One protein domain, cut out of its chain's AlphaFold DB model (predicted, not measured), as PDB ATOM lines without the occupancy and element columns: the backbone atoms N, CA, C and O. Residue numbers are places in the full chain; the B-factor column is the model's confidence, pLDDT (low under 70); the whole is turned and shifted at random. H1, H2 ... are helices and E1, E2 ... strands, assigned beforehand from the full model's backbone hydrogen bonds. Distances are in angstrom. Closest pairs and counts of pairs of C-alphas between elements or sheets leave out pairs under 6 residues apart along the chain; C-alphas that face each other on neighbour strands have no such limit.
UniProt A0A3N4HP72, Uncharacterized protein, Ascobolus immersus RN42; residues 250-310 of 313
ATOM      1  N   ALA A 250      61.444  75.583 108.475       52.06
ATOM      2  CA  ALA A 250      62.763  75.616 109.099       52.06
ATOM      3  C   ALA A 250      63.960  75.722 108.141       52.06
ATOM      4  O   ALA A 250      64.964  76.300 108.530       52.06
ATOM      5  N   ALA A 251      63.907  75.222 106.903       50.88
ATOM      6  CA  ALA A 251      65.139  75.020 106.124       50.88
ATOM      7  C   ALA A 251      65.792  76.319 105.599       50.88
ATOM      8  O   ALA A 251      66.993  76.525 105.777       50.88
ATOM      9  N   ALA A 252      65.017  77.220 104.982       51.59
ATOM     10  CA  ALA A 252      65.555  78.469 104.428       51.59
ATOM     11  C   ALA A 252      65.961  79.461 105.531       51.59
ATOM     12  O   ALA A 252      66.977  80.148 105.415       51.59
ATOM     13  N   ASN A 253      65.204  79.487 106.634       66.94
ATOM     14  CA  ASN A 253      65.517  80.328 107.783       66.94
ATOM     15  C   ASN A 253      66.725  79.766 108.559       66.94
ATOM     16  O   ASN A 253      67.601  80.532 108.941       66.94
ATOM     17  N   ALA A 254      66.853  78.439 108.699       67.81
ATOM     18  CA  ALA A 254      67.970  77.802 109.403       67.81
ATOM     19  C   ALA A 254      69.333  78.112 108.778       67.81
ATOM     20  O   ALA A 254      70.257  78.441 109.513       67.81
ATOM     21  N   LYS A 255      69.467  78.095 107.443       76.25
ATOM     22  CA  LYS A 255      70.736  78.466 106.787       76.25
ATOM     23  C   LYS A 255      71.143  79.910 107.106       76.25
ATOM     24  O   LYS A 255      72.302  80.159 107.427       76.25
ATOM     25  N   ALA A 256      70.190  80.845 107.078       80.12
ATOM     26  CA  ALA A 256      70.434  82.237 107.458       80.12
ATOM     27  C   ALA A 256      70.775  82.376 108.952       80.12
ATOM     28  O   ALA A 256      71.682  83.125 109.303       80.12
ATOM     29  N   GLN A 257      70.105  81.625 109.832       78.62
ATOM     30  CA  GLN A 257      70.419  81.610 111.266       78.62
ATOM     31  C   GLN A 257      71.805  81.008 111.553       78.62
ATOM     32  O   GLN A 257      72.521  81.501 112.417       78.62
ATOM     33  N   CYS A 258      72.223  79.987 110.803       84.19
ATOM     34  CA  CYS A 258      73.536  79.359 110.943       84.19
ATOM     35  C   CYS A 258      74.705  80.285 110.589       84.19
ATOM     36  O   CYS A 258      75.812  80.072 111.092       84.19
ATOM     37  N   ALA A 259      74.453  81.311 109.770       85.12
ATOM     38  CA  ALA A 259      75.423  82.336 109.399       85.12
ATOM     39  C   ALA A 259      75.532  83.485 110.421       85.12
ATOM     40  O   ALA A 259      76.487  84.259 110.355       85.12
ATOM     41  N   LYS A 260      74.583  83.615 111.358       87.88
ATOM     42  CA  LYS A 260      74.602  84.684 112.364       87.88
ATOM     43  C   LYS A 260      75.650  84.443 113.448       87.88
ATOM     44  O   LYS A 260      76.052  83.308 113.715       87.88
ATOM     45  N   THR A 261      76.046  85.537 114.096       91.50
ATOM     46  CA  THR A 261      76.837  85.492 115.324       91.50
ATOM     47  C   THR A 261      76.096  84.720 116.398       91.50
ATOM     48  O   THR A 261      74.876  84.822 116.534       91.50
ATOM     49  N   CYS A 262      76.853  83.940 117.147       89.94
ATOM     50  CA  CYS A 262      76.339  83.074 118.173       89.94
ATOM     51  C   CYS A 262      77.293  83.008 119.362       89.94
ATOM     52  O   CYS A 262      78.509  83.032 119.184       89.94
ATOM     53  N   ASN A 263      76.733  82.872 120.557       89.19
ATOM     54  CA  ASN A 263      77.463  82.774 121.809       89.19
ATOM     55  C   ASN A 263      77.806  81.310 122.098       89.19
ATOM     56  O   ASN A 263      76.919  80.480 122.339       89.19
ATOM     57  N   LYS A 264      79.097  80.979 122.061       84.06
ATOM     58  CA  LYS A 264      79.611  79.649 122.409       84.06
ATOM     59  C   LYS A 264      79.210  79.312 123.839       84.06
ATOM     60  O   LYS A 264      79.523  80.055 124.760       84.06
ATOM     61  N   GLY A 265      78.454  78.236 124.029       77.00
ATOM     62  CA  GLY A 265      77.976  77.867 125.365       77.00
ATOM     63  C   GLY A 265      76.918  78.794 125.930       77.00
ATOM     64  O   GLY A 265      76.605  78.712 127.108       77.00
ATOM     65  N   GLY A 266      76.393  79.700 125.113       77.25
ATOM     66  CA  GLY A 266      75.572  80.803 125.577       77.25
ATOM     67  C   GLY A 266      76.311  81.877 126.369       77.25
ATOM     68  O   GLY A 266      75.650  82.729 126.950       77.25
ATOM     69  N   MET A 267      77.645  81.873 126.355       79.81
ATOM     70  CA  MET A 267      78.477  82.899 126.982       79.81
ATOM     71  C   MET A 267      78.668  84.086 126.034       79.81
ATOM     72  O   MET A 267      79.208  83.934 124.933       79.81
ATOM     73  N   ALA A 268      78.218  85.269 126.447       82.50
ATOM     74  CA  ALA A 268      78.240  86.473 125.616       82.50
ATOM     75  C   ALA A 268      79.665  86.950 125.273       82.50
ATOM     76  O   ALA A 268      79.875  87.562 124.226       82.50
ATOM     77  N   GLU A 269      80.646  86.649 126.123       77.56
ATOM     78  CA  GLU A 269      82.060  86.974 125.904       77.56
ATOM     79  C   GLU A 269      82.760  86.083 124.863       77.56
ATOM     80  O   GLU A 269      83.849  86.432 124.410       77.56
ATOM     81  N   TYR A 270      82.141  84.976 124.436       81.50
ATOM     82  CA  TYR A 270      82.698  84.072 123.424       81.50
ATOM     83  C   TYR A 270      81.831  84.043 122.150       81.50
ATOM     84  O   TYR A 270      81.279  82.993 121.789       81.50
ATOM     85  N   PRO A 271      81.696  85.173 121.426       91.31
ATOM     86  CA  PRO A 271      80.977  85.187 120.166       91.31
ATOM     87  C   PRO A 271      81.753  84.410 119.099       91.31
ATOM     88  O   PRO A 271      82.984  84.399 119.045       91.31
ATOM     89  N   CYS A 272      81.027  83.775 118.193       88.31
ATOM     90  CA  CYS A 272      81.581  83.137 117.011       88.31
ATOM     91  C   CYS A 272      80.645  83.349 115.820       88.31
ATOM     92  O   CYS A 272      79.451  83.602 115.989       88.31
ATOM     93  N   THR A 273      81.165  83.191 114.606       89.88
ATOM     94  CA  THR A 273      80.390  83.245 113.358       89.88
ATOM     95  C   THR A 273      80.774  82.095 112.431       89.88
ATOM     96  O   THR A 273      81.886  81.563 112.502       89.88
ATOM     97  N   GLY A 274      79.845  81.704 111.553       84.38
ATOM     98  CA  GLY A 274      80.094  80.712 110.504       84.38
ATOM     99  C   GLY A 274      80.588  79.363 111.036       84.38
ATOM    100  O   GLY A 274      80.049  78.834 112.010       84.38
ATOM    101  N   GLU A 275      81.617  78.816 110.386       81.12
ATOM    102  CA  GLU A 275      82.190  77.493 110.682       81.12
ATOM    103  C   GLU A 275      83.013  77.446 111.976       81.12
ATOM    104  O   GLU A 275      83.218  76.373 112.532       81.12
ATOM    105  N   ASN A 276      83.429  78.603 112.504       83.00
ATOM    106  CA  ASN A 276      84.173  78.697 113.768       83.00
ATOM    107  C   ASN A 276      83.292  78.449 115.002       83.00
ATOM    108  O   ASN A 276      83.759  78.503 116.149       83.00
ATOM    109  N   CYS A 277      82.002  78.235 114.772       86.56
ATOM    110  CA  CYS A 277      81.028  77.946 115.789       86.56
ATOM    111  C   CYS A 277      80.647  76.481 115.858       86.56
ATOM    112  O   CYS A 277      80.548  75.790 114.845       86.56
ATOM    113  N   SER A 278      80.229  76.093 117.054       87.50
ATOM    114  CA  SER A 278      79.585  74.815 117.254       87.50
ATOM    115  C   SER A 278      78.271  74.704 116.466       87.50
ATOM    116  O   SER A 278      77.528  75.685 116.327       87.50
ATOM    117  N   PRO A 279      77.983  73.509 115.934       87.56
ATOM    118  CA  PRO A 279      76.964  73.291 114.913       87.56
ATOM    119  C   PRO A 279      75.523  73.441 115.398       87.56
ATOM    120  O   PRO A 279      74.660  73.790 114.603       87.56
ATOM    121  N   CYS A 280      75.226  73.156 116.664       87.44
ATOM    122  CA  CYS A 280      73.860  73.250 117.168       87.44
ATOM    123  C   CYS A 280      73.582  74.670 117.641       87.44
ATOM    124  O   CYS A 280      74.252  75.146 118.553       87.44
ATOM    125  N   ARG A 281      72.606  75.337 117.020       87.38
ATOM    126  CA  ARG A 281      72.133  76.679 117.384       87.38
ATOM    127  C   ARG A 281      70.873  76.572 118.212       87.38
ATOM    128  O   ARG A 281      69.966  75.853 117.819       87.38
ATOM    129  N   TYR A 282      70.775  77.339 119.278       83.00
ATOM    130  CA  TYR A 282      69.597  77.410 120.131       83.00
ATOM    131  C   TYR A 282      69.255  78.869 120.420       83.00
ATOM    132  O   TYR A 282      70.144  79.675 120.692       83.00
ATOM    133  N   PHE A 283      67.971  79.203 120.356       78.31
ATOM    134  CA  PHE A 283      67.477  80.556 120.583       78.31
ATOM    135  C   PHE A 283      66.983  80.694 122.017       78.31
ATOM    136  O   PHE A 283      66.129  79.927 122.456       78.31
ATOM    137  N   SER A 284      67.497  81.700 122.717       68.06
ATOM    138  CA  SER A 284      67.027  82.110 124.036       68.06
ATOM    139  C   SER A 284      66.626  83.579 123.958       68.06
ATOM    140  O   SER A 284      67.481  84.466 124.015       68.06
ATOM    141  N   GLY A 285      65.334  83.835 123.739       72.38
ATOM    142  CA  GLY A 285      64.849  85.165 123.358       72.38
ATOM    143  C   GLY A 285      65.492  85.623 122.044       72.38
ATOM    144  O   GLY A 285      65.466  84.890 121.056       72.38
ATOM    145  N   ASP A 286      66.119  86.800 122.060       75.38
ATOM    146  CA  ASP A 286      66.814  87.380 120.898       75.38
ATOM    147  C   ASP A 286      68.274  86.911 120.751       75.38
ATOM    148  O   ASP A 286      68.967  87.293 119.805       75.38
ATOM    149  N   THR A 287      68.766  86.078 121.675       77.88
ATOM    150  CA  THR A 287      70.158  85.606 121.680       77.88
ATOM    151  C   THR A 287      70.281  84.231 121.027       77.88
ATOM    152  O   THR A 287      69.499  83.320 121.315       77.88
ATOM    153  N   ILE A 288      71.300  84.060 120.177       87.31
ATOM    154  CA  ILE A 288      71.653  82.777 119.556       87.31
ATOM    155  C   ILE A 288      72.827  82.167 120.319       87.31
ATOM    156  O   ILE A 288      73.900  82.761 120.389       87.31
ATOM    157  N   ASN A 289      72.632  80.964 120.848       86.25
ATOM    158  CA  ASN A 289      73.627  80.195 121.592       86.25
ATOM    159  C   ASN A 289      74.044  78.956 120.796       86.25
ATOM    160  O   ASN A 289      73.245  78.421 120.023       86.25
ATOM    161  N   CYS A 290      75.294  78.513 120.941       87.94
ATOM    162  CA  CYS A 290      75.841  77.409 120.153       87.94
ATOM    163  C   CYS A 290      76.579  76.407 121.002       87.94
ATOM    164  O   CYS A 290      77.388  76.769 121.855       87.94
ATOM    165  N   PHE A 291      76.346  75.142 120.684       84.44
ATOM    166  CA  PHE A 291      76.849  74.029 121.467       84.44
ATOM    167  C   PHE A 291      77.358  72.923 120.564       84.44
ATOM    168  O   PHE A 291      76.816  72.668 119.479       84.44
ATOM    169  N   GLU A 292      78.415  72.262 121.013       83.62
ATOM    170  CA  GLU A 292      78.806  70.995 120.415       83.62
ATOM    171  C   GLU A 292      77.819  69.908 120.840       83.62
ATOM    172  O   GLU A 292      77.198  69.947 121.906       83.62
ATOM    173  N   TYR A 293      77.689  68.901 119.988       78.88
ATOM    174  CA  TYR A 293      76.955  67.677 120.280       78.88
ATOM    175  C   TYR A 293      77.731  66.487 119.704       78.88
ATOM    176  O   TYR A 293      78.625  66.646 118.868       78.88
ATOM    177  N   LYS A 294      77.445  65.289 120.221       76.75
ATOM    178  CA  LYS A 294      78.224  64.091 119.911       76.75
ATOM    179  C   LYS A 294      78.110  63.784 118.417       76.75
ATOM    180  O   LYS A 294      77.035  63.886 117.836       76.75
ATOM    181  N   GLU A 295      79.209  63.393 117.786       73.62
ATOM    182  CA  GLU A 295      79.169  62.987 116.382       73.62
ATOM    183  C   GLU A 295      78.155  61.849 116.162       73.62
ATOM    184  O   GLU A 295      78.024  60.942 116.988       73.62
ATOM    185  N   GLY A 296      77.390  61.939 115.071       73.62
ATOM    186  CA  GLY A 296      76.302  61.009 114.767       73.62
ATOM    187  C   GLY A 296      75.002  61.245 115.549       73.62
ATOM    188  O   GLY A 296      74.066  60.466 115.384       73.62
ATOM    189  N   THR A 297      74.906  62.290 116.381       76.88
ATOM    190  CA  THR A 297      73.634  62.726 116.988       76.88
ATOM    191  C   THR A 297      73.128  64.016 116.348       76.88
ATOM    192  O   THR A 297      73.846  64.663 115.597       76.88
ATOM    193  N   THR A 298      71.889  64.401 116.646       80.56
ATOM    194  CA  THR A 298      71.336  65.711 116.275       80.56
ATOM    195  C   THR A 298      71.567  66.734 117.387       80.56
ATOM    196  O   THR A 298      71.879  66.371 118.526       80.56
ATOM    197  N   CYS A 299      71.385  68.017 117.059       79.69
ATOM    198  CA  CYS A 299      71.300  69.114 118.025       79.69
ATOM    199  C   CYS A 299      70.315  68.748 119.161       79.69
ATOM    200  O   CYS A 299      69.140  68.504 118.876       79.69
ATOM    201  N   PRO A 300      70.767  68.655 120.429       70.75
ATOM    202  CA  PRO A 300      69.958  68.098 121.514       70.75
ATOM    203  C   PRO A 300      69.002  69.115 122.150       70.75
ATOM    204  O   PRO A 300      68.311  68.774 123.100       70.75
ATOM    205  N   PHE A 301      68.976  70.361 121.677       70.69
ATOM    206  CA  PHE A 301      68.133  71.408 122.244       70.69
ATOM    207  C   PHE A 301      66.802  71.474 121.477       70.69
ATOM    208  O   PHE A 301      66.826  71.629 120.253       70.69
ATOM    209  N   PRO A 302      65.640  71.399 122.153       63.97
ATOM    210  CA  PRO A 302      64.339  71.630 121.529       63.97
ATOM    211  C   PRO A 302      64.295  72.965 120.796       63.97
ATOM    212  O   PRO A 302      64.648  73.996 121.361       63.97
ATOM    213  N   GLY A 303      63.844  72.955 119.542       69.38
ATOM    214  CA  GLY A 303      63.822  74.166 118.712       69.38
ATOM    215  C   GLY A 303      65.211  74.650 118.280       69.38
ATOM    216  O   GLY A 303      65.319  75.726 117.695       69.38
ATOM    217  N   GLY A 304      66.262  73.874 118.553       77.00
ATOM    218  CA  GLY A 304      67.593  74.125 118.039       77.00
ATOM    219  C   GLY A 304      67.762  73.672 116.586       77.00
ATOM    220  O   GLY A 304      67.075  72.769 116.107       77.00
ATOM    221  N   TYR A 305      68.695  74.306 115.882       82.62
ATOM    222  CA  TYR A 305      69.015  74.033 114.483       82.62
ATOM    223  C   TYR A 305      70.383  73.380 114.372       82.62
ATOM    224  O   TYR A 305      71.353  73.853 114.963       82.62
ATOM    225  N   ASP A 306      70.476  72.320 113.577       87.38
ATOM    226  CA  ASP A 306      71.745  71.673 113.279       87.38
ATOM    227  C   ASP A 306      72.388  72.285 112.031       87.38
ATOM    228  O   ASP A 306      72.008  71.995 110.902       87.38
ATOM    229  N   CYS A 307      73.399  73.127 112.212       86.12
ATOM    230  CA  CYS A 307      74.094  73.760 111.099       86.12
ATOM    231  C   CYS A 307      74.924  72.793 110.249       86.12
ATOM    232  O   CYS A 307      75.279  73.156 109.124       86.12
ATOM    233  N   LYS A 308      75.199  71.558 110.707       82.25
ATOM    234  CA  LYS A 308      75.883  70.560 109.861       82.25
ATOM    235  C   LYS A 308      75.021  70.124 108.685       82.25
ATOM    236  O   LYS A 308      75.572  69.837 107.626       82.25
ATOM    237  N   THR A 309      73.695  70.124 108.828       75.88
ATOM    238  CA  THR A 309      72.783  69.691 107.757       75.88
ATOM    239  C   THR A 309      72.660  70.708 106.620       75.88
ATOM    240  O   THR A 309      72.010  70.420 105.621       75.88
ATOM    241  N   PHE A 310      73.275  71.890 106.753       66.25
ATOM    242  CA  PHE A 310      73.204  72.984 105.777       66.25
ATOM    243  C   PHE A 310      74.557  73.348 105.153       66.25
ATOM    244  O   PHE A 310      74.639  74.372 104.466       66.25
TER     245      PHE A 310
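This is residues 250 to 310 of the 313 residues of an uncharacterized protein of Ascobolus immersus RN42 (UniProt A0A3N4HP72). A small three-strand sheet, made of the hairpin E2 and E3 with the short strand E1 beside E3, has long loops along its two edges, and two short helices, H1 and H2, meet beside it. One loop brings residues 271 to 272 back next to E1; the other swings out to Gly 296 and returns to lay residues 305 to 306 along E2. The printed part has 61 residues, with named elements in the order H1, E1, E2, E3, H2; the sheet runs E1, E3, E2 and is mixed. The class is mixed, helices and strands, with under half of the residues in named elements. The whole is compact, with a radius of gyration of the C-alphas of 10.3 A, and rounded, spanning 28 by 25 by 21 A.

H1, residues 250 to 258, only grazes the sheet with its residues 254 to 258. E1, residues 262 to 264, is an edge strand and the parallel neighbour of E3, residues 287 to 291, at 43 degrees, with N 263 and O 288 2.8 A apart, within hydrogen-bond range. Residues 262 to 263 of E1 also pair antiparallel with residues 271 to 272. E2, residues 280 to 284, is the other edge strand; it forms a hairpin with E3, antiparallel at 148 degrees, with N 282 to O 289 and N 289 to O 282 each 2.8 A. Residues 280 to 281 of E2 pair antiparallel with residues 305 to 306. H2, residues 307 to 310, touches H1, the closest C-alphas being those of Cys 258 and Cys 307, 5.6 A apart. H2 is not on the sheet, but only just, with 4 pairs of C-alphas within 10 A, and it is apart from E1. In H1, 4 of 5 O i to N i+4 pairs are within hydrogen-bond range; H2 is too short for such a pair, and its one O i to N i+3 pair is within range.

H1 begins at C-alpha 250, at (62.763, 75.616, 109.099), and is 11.6 A long. E1 measures 6.4 A, E2 13.1 A and E3 13.4 A; C-alpha 287, where E3 begins, is at (70.158, 85.606, 121.680). H2, 5.5 A long, ends at C-alpha 310, at (73.204, 72.984, 105.777).

The two C-alphas farthest apart, those of Glu 269 and Gly 296, are 28.8 A apart. The printed part has no cut. The links from E1 to E2 and from E3 to H2 are long, 15 residues each; those from H1 to E1 and from E2 to E3 are tight. The mean pLDDT of the printed part is 79.1; residues 250 to 254, 284, 302 to 303 and 310 are under 70.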